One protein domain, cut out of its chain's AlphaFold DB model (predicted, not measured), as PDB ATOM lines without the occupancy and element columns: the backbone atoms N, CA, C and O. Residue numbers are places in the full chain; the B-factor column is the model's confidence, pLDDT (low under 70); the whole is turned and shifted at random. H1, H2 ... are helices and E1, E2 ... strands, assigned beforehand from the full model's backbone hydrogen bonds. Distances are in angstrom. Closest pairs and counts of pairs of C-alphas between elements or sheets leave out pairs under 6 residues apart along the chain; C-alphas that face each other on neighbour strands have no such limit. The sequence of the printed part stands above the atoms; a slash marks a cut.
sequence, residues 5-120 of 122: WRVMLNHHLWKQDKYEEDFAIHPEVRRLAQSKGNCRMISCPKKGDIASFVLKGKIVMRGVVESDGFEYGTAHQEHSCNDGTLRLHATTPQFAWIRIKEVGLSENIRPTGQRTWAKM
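AT A GLANCE: This is residues 5 to 120 of the 122 residues of an uncharacterized protein of viral metagenome (UniProt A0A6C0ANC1). One strongly twisted sheet of six strands is folded back on itself like a half-closed hand, with E2 and E5 facing E3, E1 and E6, and E4 as the hinge. H1 crosses over E5 and E4, short H2 covers part of E2 on the same face, and H3 lies away from the sheet. The printed part has 116 residues, with three named helices and six named strands in the order E1 H1 E2 E3 E4 H2 H3 E5 E6. The mixed sheet runs E2 E5 E4 E3 E1 E6, and the class is mixed, helices and strands. The whole is compact and rounded, with a radius of gyration of the C-alphas of 13.2 A and spans of 34 by 32 by 27 A.

HOW THE PARTS SIT: E5, residues 94 to 108, bends by 96 degrees at residue 104. E4, residues 58 to 65, bends by 57 degrees at residue 61 and is antiparallel to E5, with N 99 and O 64 2.8 A apart. Edge strand E2, residues 31 to 35, is antiparallel to E5, with N 32 and O 98 2.8 A apart. E3, residues 50 to 55, forms a hairpin with E4, with N 53 and O 61 2.8 A apart. E1, residues 5 to 8, is parallel to E3 at 25 degrees, with N 7 and O 52 2.8 A apart. The other edge strand, E6, residues 117 to 119, is antiparallel to E1, with N 6 and O 118 2.7 A apart. Each of these N and O pairs is within hydrogen-bond range. H1, residues 16 to 25, is on the sheet at a height of 9.6 A and runs across the strands, at 75 degrees to E5 on the local plane. The closest C-alphas of H1 and E5, those of Glu 20 and Val 103, are 6.3 A apart. H2, residues 75 to 78, is on the same face as H1 and only just over E2, with 3 of its 4 C-alphas on that strand; the C-alphas of Ala 33 and His 76, the closest, are 4.8 A apart. H3, residues 88 to 91, is not on the sheet; it is close to H2 but not clearly touching, with the C-alphas of Gln 77 and Ala 90 6.7 A apart. In H1 every O i to N i+4 pair is within hydrogen-bond range; H2 and H3 are too short for such a pair.

IN THESE COORDINATES: E5 measures 28.5 A from first to last C-alpha, E4 19.6 A, E3 16.4 A, H1 14.4 A and E2 13.2 A. E1 begins at C-alpha 5, (26.894, 2.611, -32.278). E5 begins at C-alpha 94, (41.058, 11.121, -33.887), and E6 ends at C-alpha 119, (26.371, 0.574, -36.227).

THE WHOLE: The C-alphas of Ile 25 and Ile 42, the two farthest apart, are 37.2 A apart. The printed part has no cut. The link from E2 to E3, residues 36 to 49, is long. The mean pLDDT of the printed part is 79.0, and it is under 70 at residues 27 to 29, 75 to 92 and 111 to 112.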
ATOM      1  N   TRP A   5      25.574   3.116 -31.946       92.00
ATOM      2  CA  TRP A   5      26.894   2.611 -32.278       92.00
ATOM      3  C   TRP A   5      27.292   1.507 -31.319       92.00
ATOM      4  O   TRP A   5      27.000   1.549 -30.127       92.00
ATOM      5  N   ARG A   6      28.025   0.546 -31.853       91.19
ATOM      6  CA  ARG A   6      28.792  -0.422 -31.101       91.19
ATOM      7  C   ARG A   6      30.257  -0.011 -31.106       91.19
ATOM      8  O   ARG A   6      30.834   0.167 -32.183       91.19
ATOM      9  N   VAL A   7      30.843   0.072 -29.918       90.44
ATOM     10  CA  VAL A   7      32.260   0.357 -29.695       90.44
ATOM     11  C   VAL A   7      32.943  -0.901 -29.165       90.44
ATOM     12  O   VAL A   7      32.649  -1.339 -28.060       90.44
ATOM     13  N   MET A   8      33.830  -1.520 -29.941       87.31
ATOM     14  CA  MET A   8      34.530  -2.738 -29.515       87.31
ATOM     15  C   MET A   8      35.688  -2.404 -28.573       87.31
ATOM     16  O   MET A   8      36.608  -1.674 -28.946       87.31
ATOM     17  N   LEU A   9      35.662  -2.996 -27.383       84.44
ATOM     18  CA  LEU A   9      36.720  -2.905 -26.387       84.44
ATOM     19  C   LEU A   9      37.691  -4.079 -26.527       84.44
ATOM     20  O   LEU A   9      37.294  -5.234 -26.713       84.44
ATOM     21  N   ASN A  10      38.986  -3.790 -26.418       78.44
ATOM     22  CA  ASN A  10      40.007  -4.827 -26.391       78.44
ATOM     23  C   ASN A  10      40.072  -5.441 -24.991       78.44
ATOM     24  O   ASN A  10      40.460  -4.772 -24.042       78.44
ATOM     25  N   HIS A  11      39.759  -6.725 -24.874       77.12
ATOM     26  CA  HIS A  11      39.708  -7.413 -23.587       77.12
ATOM     27  C   HIS A  11      41.051  -7.622 -22.881       77.12
ATOM     28  O   HIS A  11      41.055  -7.984 -21.711       77.12
ATOM     29  N   HIS A  12      42.173  -7.423 -23.571       72.56
ATOM     30  CA  HIS A  12      43.492  -7.410 -22.938       72.56
ATOM     31  C   HIS A  12      43.851  -6.040 -22.355       72.56
ATOM     32  O   HIS A  12      44.752  -5.951 -21.530       72.56
ATOM     33  N   LEU A  13      43.187  -4.978 -22.820       70.19
ATOM     34  CA  LEU A  13      43.451  -3.599 -22.403       70.19
ATOM     35  C   LEU A  13      42.367  -3.083 -21.456       70.19
ATOM     36  O   LEU A  13      42.635  -2.266 -20.587       70.19
ATOM     37  N   TRP A  14      41.147  -3.587 -21.609       74.88
ATOM     38  CA  TRP A  14      40.010  -3.205 -20.796       74.88
ATOM     39  C   TRP A  14      39.962  -4.013 -19.499       74.88
ATOM     40  O   TRP A  14      39.765  -5.230 -19.529       74.88
ATOM     41  N   LYS A  15      40.087  -3.325 -18.360       76.56
ATOM     42  CA  LYS A  15      39.901  -3.886 -17.015       76.56
ATOM     43  C   LYS A  15      38.559  -3.425 -16.453       76.56
ATOM     44  O   LYS A  15      38.486  -2.345 -15.885       76.56
ATOM     45  N   GLN A  16      37.512  -4.225 -16.645       74.06
ATOM     46  CA  GLN A  16      36.133  -3.848 -16.314       74.06
ATOM     47  C   GLN A  16      35.977  -3.344 -14.870       74.06
ATOM     48  O   GLN A  16      35.498  -2.229 -14.691       74.06
ATOM     49  N   ASP A  17      36.481  -4.097 -13.894       77.81
ATOM     50  CA  ASP A  17      36.361  -3.772 -12.467       77.81
ATOM     51  C   ASP A  17      36.948  -2.393 -12.127       77.81
ATOM     52  O   ASP A  17      36.313  -1.612 -11.426       77.81
ATOM     53  N   LYS A  18      38.104  -2.038 -12.715       77.00
ATOM     54  CA  LYS A  18      38.723  -0.711 -12.542       77.00
ATOM     55  C   LYS A  18      37.783   0.403 -13.003       77.00
ATOM     56  O   LYS A  18      37.638   1.400 -12.316       77.00
ATOM     57  N   TYR A  19      37.162   0.261 -14.172       73.00
ATOM     58  CA  TYR A  19      36.285   1.308 -14.707       73.00
ATOM     59  C   TYR A  19      34.978   1.423 -13.927       73.00
ATOM     60  O   TYR A  19      34.454   2.522 -13.771       73.00
ATOM     61  N   GLU A  20      34.432   0.303 -13.461       75.94
ATOM     62  CA  GLU A  20      33.249   0.316 -12.601       75.94
ATOM     63  C   GLU A  20      33.541   1.026 -11.275       75.94
ATOM     64  O   GLU A  20      32.745   1.868 -10.857       75.94
ATOM     65  N   GLU A  21      34.705   0.762 -10.678       79.69
ATOM     66  CA  GLU A  21      35.197   1.446  -9.481       79.69
ATOM     67  C   GLU A  21      35.461   2.939  -9.739       79.69
ATOM     68  O   GLU A  21      34.884   3.790  -9.060       79.69
ATOM     69  N   ASP A  22      36.231   3.278 -10.779       74.69
ATOM     70  CA  ASP A  22      36.550   4.662 -11.151       74.69
ATOM     71  C   ASP A  22      35.265   5.484 -11.378       74.69
ATOM     72  O   ASP A  22      35.143   6.604 -10.886       74.69
ATOM     73  N   PHE A  23      34.257   4.937 -12.073       76.12
ATOM     74  CA  PHE A  23      32.987   5.636 -12.325       76.12
ATOM     75  C   PHE A  23      32.015   5.649 -11.135       76.12
ATOM     76  O   PHE A  23      31.030   6.410 -11.162       76.12
ATOM     77  N   ALA A  24      32.248   4.809 -10.126       74.50
ATOM     78  CA  ALA A  24      31.550   4.863  -8.848       74.50
ATOM     79  C   ALA A  24      32.150   5.942  -7.936       74.50
ATOM     80  O   ALA A  24      31.394   6.697  -7.327       74.50
ATOM     81  N   ILE A  25      33.482   6.044  -7.890       74.38
ATOM     82  CA  ILE A  25      34.215   7.012  -7.058       74.38
ATOM     83  C   ILE A  25      34.166   8.420  -7.666       74.38
ATOM     84  O   ILE A  25      34.007   9.394  -6.933       74.38
ATOM     85  N   HIS A  26      34.242   8.521  -8.995       71.19
ATOM     86  CA  HIS A  26      34.285   9.782  -9.739       71.19
ATOM     87  C   HIS A  26      33.095   9.918 -10.706       71.19
ATOM     88  O   HIS A  26      33.263   9.885 -11.934       71.19
ATOM     89  N   PRO A  27      31.854  10.057 -10.199       65.12
ATOM     90  CA  PRO A  27      30.667  10.202 -11.042       65.12
ATOM     91  C   PRO A  27      30.718  11.439 -11.957       65.12
ATOM     92  O   PRO A  27      30.117  11.434 -13.035       65.12
ATOM     93  N   GLU A  28      31.458  12.476 -11.566       64.69
ATOM     94  CA  GLU A  28      31.735  13.683 -12.347       64.69
ATOM     95  C   GLU A  28      32.644  13.429 -13.561       64.69
ATOM     96  O   GLU A  28      32.569  14.161 -14.548       64.69
ATOM     97  N   VAL A  29      33.434  12.349 -13.535       65.44
ATOM     98  CA  VAL A  29      34.403  11.967 -14.582       65.44
ATOM     99  C   VAL A  29      33.853  10.846 -15.473       65.44
ATOM    100  O   VAL A  29      34.594  10.149 -16.158       65.44
ATOM    101  N   ARG A  30      32.524  10.676 -15.552       78.81
ATOM    102  CA  ARG A  30      31.863   9.736 -16.485       78.81
ATOM    103  C   ARG A  30      31.942  10.201 -17.942       78.81
ATOM    104  O   ARG A  30      30.938  10.276 -18.651       78.81
ATOM    105  N   ARG A  31      33.140  10.531 -18.408       83.88
ATOM    106  CA  ARG A  31      33.448  10.997 -19.751       83.88
ATOM    107  C   ARG A  31      34.659  10.228 -20.260       83.88
ATOM    108  O   ARG A  31      35.693  10.196 -19.610       83.88
ATOM    109  N   LEU A  32      34.531   9.612 -21.427       84.31
ATOM    110  CA  LEU A  32      35.563   8.773 -22.021       84.31
ATOM    111  C   LEU A  32      35.893   9.272 -23.429       84.31
ATOM    112  O   LEU A  32      34.996   9.488 -24.247       84.31
ATOM    113  N   ALA A  33      37.183   9.455 -23.708       86.06
ATOM    114  CA  ALA A  33      37.681   9.712 -25.053       86.06
ATOM    115  C   ALA A  33      37.909   8.377 -25.768       86.06
ATOM    116  O   ALA A  33      38.809   7.618 -25.414       86.06
ATOM    117  N   GLN A  34      37.100   8.085 -26.785       86.75
ATOM    118  CA  GLN A  34      37.198   6.838 -27.536       86.75
ATOM    119  C   GLN A  34      37.789   7.085 -28.922       86.75
ATOM    120  O   GLN A  34      37.201   7.787 -29.748       86.75
ATOM    121  N   SER A  35      38.926   6.448 -29.206       85.44
ATOM    122  CA  SER A  35      39.577   6.543 -30.515       85.44
ATOM    123  C   SER A  35      38.665   6.054 -31.645       85.44
ATOM    124  O   SER A  35      37.920   5.078 -31.498       85.44
ATOM    125  N   LYS A  36      38.768   6.706 -32.804       85.00
ATOM    126  CA  LYS A  36      38.171   6.266 -34.073       85.00
ATOM    127  C   LYS A  36      38.687   4.886 -34.502       85.00
ATOM    128  O   LYS A  36      37.954   4.114 -35.124       85.00
ATOM    129  N   GLY A  37      39.939   4.574 -34.159       79.94
ATOM    130  CA  GLY A  37      40.684   3.448 -34.715       79.94
ATOM    131  C   GLY A  37      41.081   3.664 -36.183       79.94
ATOM    132  O   GLY A  37      40.795   4.694 -36.792       79.94
ATOM    133  N   ASN A  38      41.718   2.653 -36.776       76.94
ATOM    134  CA  ASN A  38      42.350   2.770 -38.099       76.94
ATOM    135  C   ASN A  38      41.386   2.574 -39.286       76.94
ATOM    136  O   ASN A  38      41.779   2.715 -40.443       76.94
ATOM    137  N   CYS A  39      40.126   2.208 -39.041       72.12
ATOM    138  CA  CYS A  39      39.186   1.919 -40.122       72.12
ATOM    139  C   CYS A  39      38.598   3.200 -40.732       72.12
ATOM    140  O   CYS A  39      38.116   4.089 -40.027       72.12
ATOM    141  N   ARG A  40      38.520   3.252 -42.069       79.19
ATOM    142  CA  ARG A  40      37.744   4.283 -42.768       79.19
ATOM    143  C   ARG A  40      36.253   4.084 -42.479       79.19
ATOM    144  O   ARG A  40      35.683   3.036 -42.785       79.19
ATOM    145  N   MET A  41      35.620   5.098 -41.898       80.81
ATOM    146  CA  MET A  41      34.190   5.094 -41.596       80.81
ATOM    147  C   MET A  41      33.413   5.818 -42.695       80.81
ATOM    148  O   MET A  41      33.767   6.929 -43.074       80.81
ATOM    149  N   ILE A  42      32.348   5.187 -43.192       80.69
ATOM    150  CA  ILE A  42      31.429   5.783 -44.181       80.69
ATOM    151  C   ILE A  42      30.559   6.865 -43.525       80.69
ATOM    152  O   ILE A  42      30.176   7.845 -44.151       80.69
ATOM    153  N   SER A  43      30.254   6.695 -42.240       84.94
ATOM    154  CA  SER A  43      29.514   7.656 -41.431       84.94
ATOM    155  C   SER A  43      30.161   7.758 -40.062       84.94
ATOM    156  O   SER A  43      30.531   6.719 -39.522       84.94
ATOM    157  N   CYS A  44      30.245   8.961 -39.505       88.12
ATOM    158  CA  CYS A  44      30.788   9.215 -38.170       88.12
ATOM    159  C   CYS A  44      29.662   9.324 -37.125       88.12
ATOM    160  O   CYS A  44      28.534   9.671 -37.504       88.12
ATOM    161  N   PRO A  45      29.951   9.033 -35.842       90.25
ATOM    162  CA  PRO A  45      29.037   9.339 -34.746       90.25
ATOM    163  C   PRO A  45      28.811  10.850 -34.642       90.25
ATOM    164  O   PRO A  45      29.688  11.637 -34.999       90.25
ATOM    165  N   LYS A  46      27.626  11.252 -34.186       93.44
ATOM    166  CA  LYS A  46      27.259  12.655 -33.956       93.44
ATOM    167  C   LYS A  46      26.827  12.868 -32.516       93.44
ATOM    168  O   LYS A  46      26.431  11.915 -31.844       93.44
ATOM    169  N   LYS A  47      26.837  14.122 -32.068       94.94
ATOM    170  CA  LYS A  47      26.360  14.476 -30.737       94.94
ATOM    171  C   LYS A  47      24.927  13.974 -30.527       94.94
ATOM    172  O   LYS A  47      24.053  14.179 -31.367       94.94
ATOM    173  N   GLY A  48      24.697  13.304 -29.401       94.69
ATOM    174  CA  GLY A  48      23.416  12.686 -29.053       94.69
ATOM    175  C   GLY A  48      23.238  11.241 -29.531       94.69
ATOM    176  O   GLY A  48      22.288  10.591 -29.097       94.69
ATOM    177  N   ASP A  49      24.132  10.709 -30.371       95.44
ATOM    178  CA  ASP A  49      24.137   9.280 -30.698       95.44
ATOM    179  C   ASP A  49      24.471   8.432 -29.457       95.44
ATOM    180  O   ASP A  49      25.166   8.873 -28.540       95.44
ATOM    181  N   ILE A  50      24.006   7.182 -29.442       95.31
ATOM    182  CA  ILE A  50      24.270   6.233 -28.356       95.31
ATOM    183  C   ILE A  50      25.495   5.391 -28.696       95.31
ATOM    184  O   ILE A  50      25.572   4.815 -29.778       95.31
ATOM    185  N   ALA A  51      26.433   5.269 -27.762       94.56
ATOM    186  CA  ALA A  51      27.580   4.373 -27.858       94.56
ATOM    187  C   ALA A  51      27.422   3.215 -26.864       94.56
ATOM    188  O   ALA A  51      27.394   3.427 -25.655       94.56
ATOM    189  N   SER A  52      27.310   1.989 -27.377       94.56
ATOM    190  CA  SER A  52      27.284   0.747 -26.596       94.56
ATOM    191  C   SER A  52      28.645   0.066 -26.680       94.56
ATOM    192  O   SER A  52      29.072  -0.353 -27.759       94.56
ATOM    193  N   PHE A  53      29.334  -0.041 -25.553       91.44
ATOM    194  CA  PHE A  53      30.667  -0.620 -25.477       91.44
ATOM    195  C   PHE A  53      30.587  -2.127 -25.301       91.44
ATOM    196  O   PHE A  53      29.919  -2.617 -24.391       91.44
ATOM    197  N   VAL A  54      31.274  -2.853 -26.178       90.12
ATOM    198  CA  VAL A  54      31.197  -4.306 -26.274       90.12
ATOM    199  C   VAL A  54      32.522  -4.951 -25.929       90.12
ATOM    200  O   VAL A  54      33.540  -4.696 -26.570       90.12
ATOM    201  N   LEU A  55      32.469  -5.858 -24.963       87.69
ATOM    202  CA  LEU A  55      33.580  -6.657 -24.482       87.69
ATOM    203  C   LEU A  55      33.196  -8.136 -24.575       87.69
ATOM    204  O   LEU A  55      32.176  -8.549 -24.033       87.69
ATOM    205  N   LYS A  56      33.991  -8.938 -25.297       86.81
ATOM    206  CA  LYS A  56      33.769 -10.392 -25.466       86.81
ATOM    207  C   LYS A  56      32.312 -10.775 -25.825       86.81
ATOM    208  O   LYS A  56      31.789 -11.767 -25.333       86.81
ATOM    209  N   GLY A  57      31.656  -9.993 -26.688       88.12
ATOM    210  CA  GLY A  57      30.282 -10.270 -27.140       88.12
ATOM    211  C   GLY A  57      29.174  -9.834 -26.173       88.12
ATOM    212  O   GLY A  57      28.018 -10.199 -26.375       88.12
ATOM    213  N   LYS A  58      29.504  -9.029 -25.160       90.38
ATOM    214  CA  LYS A  58      28.540  -8.429 -24.237       90.38
ATOM    215  C   LYS A  58      28.646  -6.915 -24.242       90.38
ATOM    216  O   LYS A  58      29.753  -6.386 -24.303       90.38
ATOM    217  N   ILE A  59      27.516  -6.225 -24.168       92.12
ATOM    218  CA  ILE A  59      27.478  -4.797 -23.858       92.12
ATOM    219  C   ILE A  59      27.736  -4.659 -22.361       92.12
ATOM    220  O   ILE A  59      26.978  -5.209 -21.565       92.12
ATOM    221  N   VAL A  60      28.803  -3.942 -22.012       90.06
ATOM    222  CA  VAL A  60      29.234  -3.721 -20.618       90.06
ATOM    223  C   VAL A  60      28.993  -2.293 -20.139       90.06
ATOM    224  O   VAL A  60      28.947  -2.029 -18.941       90.06
ATOM    225  N   MET A  61      28.810  -1.361 -21.075       91.06
ATOM    226  CA  MET A  61      28.633   0.055 -20.778       91.06
ATOM    227  C   MET A  61      27.886   0.759 -21.910       91.06
ATOM    228  O   MET A  61      28.020   0.395 -23.085       91.06
ATOM    229  N   ARG A  62      27.133   1.804 -21.562       94.00
ATOM    230  CA  ARG A  62      26.490   2.708 -22.519       94.00
ATOM    231  C   ARG A  62      26.780   4.159 -22.197       94.00
ATOM    232  O   ARG A  62      26.850   4.566 -21.039       94.00
ATOM    233  N   GLY A  63      26.884   4.958 -23.248       93.94
ATOM    234  CA  GLY A  63      27.027   6.397 -23.143       93.94
ATOM    235  C   GLY A  63      26.401   7.144 -24.309       93.94
ATOM    236  O   GLY A  63      25.905   6.552 -25.267       93.94
ATOM    237  N   VAL A  64      26.439   8.467 -24.205       95.31
ATOM    238  CA  VAL A  64      25.968   9.403 -25.225       95.31
ATOM    239  C   VAL A  64      27.175  10.118 -25.811       95.31
ATOM    240  O   VAL A  64      28.002  10.649 -25.071       95.31
ATOM    241  N   VAL A  65      27.277  10.134 -27.135       94.38
ATOM    242  CA  VAL A  65      28.320  10.867 -27.854       94.38
ATOM    243  C   VAL A  65      28.117  12.367 -27.636       94.38
ATOM    244  O   VAL A  65      27.013  12.887 -27.802       94.38
ATOM    245  N   GLU A  66      29.179  13.072 -27.265       93.50
ATOM    246  CA  GLU A  66      29.156  14.514 -27.002       93.50
ATOM    247  C   GLU A  66      29.760  15.352 -28.126       93.50
ATOM    248  O   GLU A  66      29.406  16.524 -28.256       93.50
ATOM    249  N   SER A  67      30.656  14.760 -28.918       89.62
ATOM    250  CA  SER A  67      31.334  15.418 -30.033       89.62
ATOM    251  C   SER A  67      30.552  15.277 -31.341       89.62
ATOM    252  O   SER A  67      29.890  14.266 -31.595       89.62
ATOM    253  N   ASP A  68      30.664  16.273 -32.217       88.25
ATOM    254  CA  ASP A  68      30.155  16.189 -33.586       88.25
ATOM    255  C   ASP A  68      31.217  15.577 -34.505       88.25
ATOM    256  O   ASP A  68      32.019  16.263 -35.134       88.25
ATOM    257  N   GLY A  69      31.226  14.244 -34.577       88.19
ATOM    258  CA  GLY A  69      32.260  13.494 -35.282       88.19
ATOM    259  C   GLY A  69      33.469  13.192 -34.402       88.19
ATOM    260  O   GLY A  69      33.359  13.078 -33.179       88.19
ATOM    261  N   PHE A  70      34.617  13.005 -35.057       89.25
ATOM    262  CA  PHE A  70      35.890  12.761 -34.386       89.25
ATOM    263  C   PHE A  70      36.723  14.039 -34.356       89.25
ATOM    264  O   PHE A  70      36.980  14.639 -35.401       89.25
ATOM    265  N   GLU A  71      37.170  14.405 -33.165       89.31
ATOM    266  CA  GLU A  71      38.065  15.525 -32.895       89.31
ATOM    267  C   GLU A  71      39.522  15.066 -32.980       89.31
ATOM    268  O   GLU A  71      39.811  13.885 -32.777       89.31
ATOM    269  N   TYR A  72      40.439  15.988 -33.286       86.88
ATOM    270  CA  TYR A  72      41.877  15.720 -33.274       86.88
ATOM    271  C   TYR A  72      42.479  15.989 -31.883       86.88
ATOM    272  O   TYR A  72      42.193  17.018 -31.279       86.88
ATOM    273  N   GLY A  73      43.342  15.096 -31.399       79.56
ATOM    274  CA  GLY A  73      44.103  15.211 -30.155       79.56
ATOM    275  C   GLY A  73      44.502  13.857 -29.547       79.56
ATOM    276  O   GLY A  73      44.188  12.781 -30.062       79.56
ATOM    277  N   THR A  74      45.200  13.916 -28.416       71.12
ATOM    278  CA  THR A  74      45.817  12.768 -27.723       71.12
ATOM    279  C   THR A  74      45.133  12.420 -26.401       71.12
ATOM    280  O   THR A  74      45.571  11.502 -25.719       71.12
ATOM    281  N   ALA A  75      44.004  13.054 -26.063       69.44
ATOM    282  CA  ALA A  75      43.308  12.846 -24.787       69.44
ATOM    283  C   ALA A  75      42.936  11.375 -24.507       69.44
ATOM    284  O   ALA A  75      42.927  10.938 -23.364       69.44
ATOM    285  N   HIS A  76      42.663  10.579 -25.544       63.00
ATOM    286  CA  HIS A  76      42.426   9.139 -25.401       63.00
ATOM    287  C   HIS A  76      43.690   8.345 -25.015       63.00
ATOM    288  O   HIS A  76      43.569   7.228 -24.537       63.00
ATOM    289  N   GLN A  77      44.890   8.877 -25.233       57.88
ATOM    290  CA  GLN A  77      46.163   8.273 -24.820       57.88
ATOM    291  C   GLN A  77      46.586   8.745 -23.428       57.88
ATOM    292  O   GLN A  77      47.178   7.981 -22.680       57.88
ATOM    293  N   GLU A  78      46.288  10.003 -23.106       54.50
ATOM    294  CA  GLU A  78      46.714  10.673 -21.871       54.50
ATOM    295  C   GLU A  78      45.759  10.433 -20.695       54.50
ATOM    296  O   GLU A  78      46.085  10.745 -19.552       54.50
ATOM    297  N   HIS A  79      44.564   9.888 -20.948       55.50
ATOM    298  CA  HIS A  79      43.632   9.578 -19.873       55.50
ATOM    299  C   HIS A  79      44.152   8.396 -19.051       55.50
ATOM    300  O   HIS A  79      44.373   7.313 -19.593       55.50
ATOM    301  N   SER A  80      44.204   8.566 -17.729       52.84
ATOM    302  CA  SER A  80      44.612   7.564 -16.719       52.84
ATOM    303  C   SER A  80      43.902   6.205 -16.819       52.84
ATOM    304  O   SER A  80      44.303   5.198 -16.231       52.84
ATOM    305  N   CYS A  81      42.807   6.147 -17.573       46.47
ATOM    306  CA  CYS A  81      42.064   4.926 -17.800       46.47
ATOM    307  C   CYS A  81      42.770   4.005 -18.817       46.47
ATOM    308  O   CYS A  81      42.629   2.790 -18.727       46.47
ATOM    309  N   ASN A  82      43.620   4.564 -19.686       48.66
ATOM    310  CA  ASN A  82      44.424   3.865 -20.689       48.66
ATOM    311  C   ASN A  82      45.896   3.677 -20.281       48.66
ATOM    312  O   ASN A  82      46.713   3.357 -21.144       48.66
ATOM    313  N   ASP A  83      46.225   3.814 -18.987       45.50
ATOM    314  CA  ASP A  83      47.536   3.459 -18.425       45.50
ATOM    315  C   ASP A  83      47.828   1.966 -18.651       45.50
ATOM    316  O   ASP A  83      47.489   1.075 -17.867       45.50
ATOM    317  N   GLY A  84      48.434   1.686 -19.796       43.78
ATOM    318  CA  GLY A  84      48.807   0.376 -20.290       43.78
ATOM    319  C   GLY A  84      49.880   0.535 -21.361       43.78
ATOM    320  O   GLY A  84      50.068   1.609 -21.924       43.78
ATOM    321  N   THR A  85      50.621  -0.543 -21.622       39.16
ATOM    322  CA  THR A  85      51.788  -0.559 -22.521       39.16
ATOM    323  C   THR A  85      51.544   0.216 -23.820       39.16
ATOM    324  O   THR A  85      50.618  -0.130 -24.559       39.16
ATOM    325  N   LEU A  86      52.398   1.206 -24.111       45.22
ATOM    326  CA  LEU A  86      52.480   1.922 -25.389       45.22
ATOM    327  C   LEU A  86      52.358   0.933 -26.563       45.22
ATOM    328  O   LEU A  86      53.206   0.060 -26.742       45.22
ATOM    329  N   ARG A  87      51.295   1.048 -27.368       49.69
ATOM    330  CA  ARG A  87      51.086   0.226 -28.573       49.69
ATOM    331  C   ARG A  87      50.774   1.101 -29.779       49.69
ATOM    332  O   ARG A  87      50.039   2.075 -29.676       49.69
ATOM    333  N   LEU A  88      51.254   0.679 -30.949       46.22
ATOM    334  CA  LEU A  88      51.131   1.364 -32.248       46.22
ATOM    335  C   LEU A  88      49.689   1.716 -32.671       46.22
ATOM    336  O   LEU A  88      49.498   2.607 -33.486       46.22
ATOM    337  N   HIS A  89      48.655   1.075 -32.113       46.00
ATOM    338  CA  HIS A  89      47.251   1.450 -32.362       46.00
ATOM    339  C   HIS A  89      46.866   2.813 -31.760       46.00
ATOM    340  O   HIS A  89      45.810   3.347 -32.091       46.00
ATOM    341  N   ALA A  90      47.723   3.369 -30.897       52.09
ATOM    342  CA  ALA A  90      47.569   4.688 -30.308       52.09
ATOM    343  C   ALA A  90      47.719   5.814 -31.339       52.09
ATOM    344  O   ALA A  90      47.169   6.881 -31.133       52.09
ATOM    345  N   THR A  91      48.376   5.619 -32.483       58.06
ATOM    346  CA  THR A  91      48.753   6.727 -33.385       58.06
ATOM    347  C   THR A  91      47.595   7.459 -34.068       58.06
ATOM    348  O   THR A  91      47.847   8.391 -34.825       58.06
ATOM    349  N   THR A  92      46.337   7.056 -33.865       67.94
ATOM    350  CA  THR A  92      45.191   7.770 -34.437       67.94
ATOM    351  C   THR A  92      44.869   8.985 -33.569       67.94
ATOM    352  O   THR A  92      44.275   8.802 -32.510       67.94
ATOM    353  N   PRO A  93      45.141  10.229 -34.010       79.19
ATOM    354  CA  PRO A  93      44.839  11.417 -33.214       79.19
ATOM    355  C   PRO A  93      43.334  11.708 -33.173       79.19
ATOM    356  O   PRO A  93      42.930  12.740 -32.676       79.19
ATOM    357  N   GLN A  94      42.486  10.863 -33.758       86.31
ATOM    358  CA  GLN A  94      41.058  11.121 -33.887       86.31
ATOM    359  C   GLN A  94      40.260  10.343 -32.847       86.31
ATOM    360  O   GLN A  94      40.339   9.113 -32.801       86.31
ATOM    361  N   PHE A  95      39.441  11.035 -32.062       87.38
ATOM    362  CA  PHE A  95      38.612  10.420 -31.029       87.38
ATOM    363  C   PHE A  95      37.264  11.135 -30.880       87.38
ATOM    364  O   PHE A  95      37.082  12.249 -31.358       87.38
ATOM    365  N   ALA A  96      36.293  10.458 -30.274       90.44
ATOM    366  CA  ALA A  96      34.995  11.024 -29.935       90.44
ATOM    367  C   ALA A  96      34.825  11.028 -28.415       90.44
ATOM    368  O   ALA A  96      35.182  10.055 -27.744       90.44
ATOM    369  N   TRP A  97      34.269  12.112 -27.882       91.06
ATOM    370  CA  TRP A  97      33.914  12.193 -26.470       91.06
ATOM    371  C   TRP A  97      32.590  11.484 -26.221       91.06
ATOM    372  O   TRP A  97      31.616  11.693 -26.947       91.06
ATOM    373  N   ILE A  98      32.547  10.658 -25.179       91.62
ATOM    374  CA  ILE A  98      31.359   9.898 -24.798       91.62
ATOM    375  C   ILE A  98      31.093  10.125 -23.316       91.62
ATOM    376  O   ILE A  98      31.932   9.808 -22.476       91.62
ATOM    377  N   ARG A  99      29.902  10.621 -22.980       91.81
ATOM    378  CA  ARG A  99      29.423  10.670 -21.598       91.81
ATOM    379  C   ARG A  99      28.819   9.331 -21.222       91.81
ATOM    380  O   ARG A  99      27.779   8.953 -21.762       91.81
ATOM    381  N   ILE A 100      29.442   8.631 -20.290       90.88
ATOM    382  CA  ILE A 100      28.980   7.340 -19.794       90.88
ATOM    383  C   ILE A 100      27.727   7.531 -18.934       90.88
ATOM    384  O   ILE A 100      27.653   8.423 -18.087       90.88
ATOM    385  N   LYS A 101      26.710   6.709 -19.192       90.94
ATOM    386  CA  LYS A 101      25.420   6.719 -18.491       90.94
ATOM    387  C   LYS A 101      25.236   5.479 -17.631       90.94
ATOM    388  O   LYS A 101      24.801   5.604 -16.493       90.94
ATOM    389  N   GLU A 102      25.613   4.324 -18.166       89.44
ATOM    390  CA  GLU A 102      25.419   3.012 -17.547       89.44
ATOM    391  C   GLU A 102      26.715   2.208 -17.632       89.44
ATOM    392  O   GLU A 102      27.367   2.208 -18.677       89.44
ATOM    393  N   VAL A 103      27.062   1.511 -16.552       85.88
ATOM    394  CA  VAL A 103      28.239   0.633 -16.408       85.88
ATOM    395  C   VAL A 103      27.796  -0.660 -15.717       85.88
ATOM    396  O   VAL A 103      26.729  -0.674 -15.105       85.88
ATOM    397  N   GLY A 104      28.567  -1.744 -15.824       82.94
ATOM    398  CA  GLY A 104      28.197  -3.033 -15.219       82.94
ATOM    399  C   GLY A 104      27.091  -3.786 -15.955       82.94
ATOM    400  O   GLY A 104      26.421  -4.643 -15.381       82.94
ATOM    401  N   LEU A 105      26.875  -3.479 -17.236       88.00
ATOM    402  CA  LEU A 105      25.916  -4.214 -18.057       88.00
ATOM    403  C   LEU A 105      26.467  -5.611 -18.408       88.00
ATOM    404  O   LEU A 105      27.674  -5.841 -18.474       88.00
ATOM    405  N   SER A 106      25.576  -6.566 -18.674       89.31
ATOM    406  CA  SER A 106      25.946  -7.894 -19.192       89.31
ATOM    407  C   SER A 106      24.932  -8.369 -20.234       89.31
ATOM    408  O   SER A 106      24.436  -9.498 -20.190       89.31
ATOM    409  N   GLU A 107      24.613  -7.500 -21.186       91.56
ATOM    410  CA  GLU A 107      23.651  -7.810 -22.240       91.56
ATOM    411  C   GLU A 107      24.346  -8.470 -23.431       91.56
ATOM    412  O   GLU A 107      25.336  -7.954 -23.954       91.56
ATOM    413  N   ASN A 108      23.836  -9.611 -23.889       89.69
ATOM    414  CA  ASN A 108      24.392 -10.285 -25.059       89.69
ATOM    415  C   ASN A 108      24.104  -9.481 -26.334       89.69
ATOM    416  O   ASN A 108      22.999  -8.980 -26.528       89.69
ATOM    417  N   ILE A 109      25.084  -9.413 -27.239       87.25
ATOM    418  CA  ILE A 109      24.912  -8.807 -28.562       87.25
ATOM    419  C   ILE A 109      25.215  -9.821 -29.656       87.25
ATOM    420  O   ILE A 109      26.138 -10.632 -29.547       87.25
ATOM    421  N   ARG A 110      24.466  -9.747 -30.760       83.38
ATOM    422  CA  ARG A 110      24.760 -10.540 -31.951       83.38
ATOM    423  C   ARG A 110      26.203 -10.272 -32.423       83.38
ATOM    424  O   ARG A 110      26.575  -9.104 -32.589       83.38
ATOM    425  N   PRO A 111      27.012 -11.313 -32.694       68.19
ATOM    426  CA  PRO A 111      28.357 -11.137 -33.229       68.19
ATOM    427  C   PRO A 111      28.299 -10.435 -34.590       68.19
ATOM    428  O   PRO A 111      27.659 -10.938 -35.511       68.19
ATOM    429  N   THR A 112      28.963  -9.285 -34.748       67.12
ATOM    430  CA  THR A 112      29.007  -8.588 -36.050       67.12
ATOM    431  C   THR A 112      30.364  -7.941 -36.326       67.12
ATOM    432  O   THR A 112      30.540  -6.758 -36.098       67.12
ATOM    433  N   GLY A 113      31.347  -8.677 -36.850       70.88
ATOM    434  CA  GLY A 113      32.640  -8.110 -37.283       70.88
ATOM    435  C   GLY A 113      33.500  -7.480 -36.169       70.88
ATOM    436  O   GLY A 113      33.099  -7.407 -35.011       70.88
ATOM    437  N   GLN A 114      34.702  -7.013 -36.525       71.81
ATOM    438  CA  GLN A 114      35.753  -6.618 -35.565       71.81
ATOM    439  C   GLN A 114      36.086  -5.112 -35.550       71.81
ATOM    440  O   GLN A 114      37.101  -4.699 -34.998       71.81
ATOM    441  N   ARG A 115      35.261  -4.263 -36.176       77.25
ATOM    442  CA  ARG A 115      35.541  -2.817 -36.256       77.25
ATOM    443  C   ARG A 115      35.376  -2.147 -34.891       77.25
ATOM    444  O   ARG A 115      34.385  -2.419 -34.214       77.25
ATOM    445  N   THR A 116      36.288  -1.225 -34.557       81.44
ATOM    446  CA  THR A 116      36.235  -0.410 -33.328       81.44
ATOM    447  C   THR A 116      34.904   0.312 -33.212       81.44
ATOM    448  O   THR A 116      34.244   0.164 -32.198       81.44
ATOM    449  N   TRP A 117      34.477   1.009 -34.267       85.12
ATOM    450  CA  TRP A 117      33.148   1.604 -34.365       85.12
ATOM    451  C   TRP A 117      32.336   0.923 -35.464       85.12
ATOM    452  O   TRP A 117      32.782   0.796 -36.609       85.12
ATOM    453  N   ALA A 118      31.117   0.517 -35.131       83.88
ATOM    454  CA  ALA A 118      30.141  -0.020 -36.073       83.88
ATOM    455  C   ALA A 118      28.734   0.437 -35.683       83.88
ATOM    456  O   ALA A 118      28.498   0.779 -34.531       83.88
ATOM    457  N   LYS A 119      27.781   0.437 -36.616       84.25
ATOM    458  CA  LYS A 119      26.371   0.574 -36.227       84.25
ATOM    459  C   LYS A 119      25.953  -0.659 -35.428       84.25
ATOM    460  O   LYS A 119      26.422  -1.761 -35.720       84.25
ATOM    461  N   MET A 120      25.084  -0.467 -34.442       80.81
ATOM    462  CA  MET A 120      24.444  -1.592 -33.765       80.81
ATOM    463  C   MET A 120      23.689  -2.451 -34.794       80.81
ATOM    464  O   MET A 120      23.081  -1.886 -35.710       80.81
TER     465      MET A 120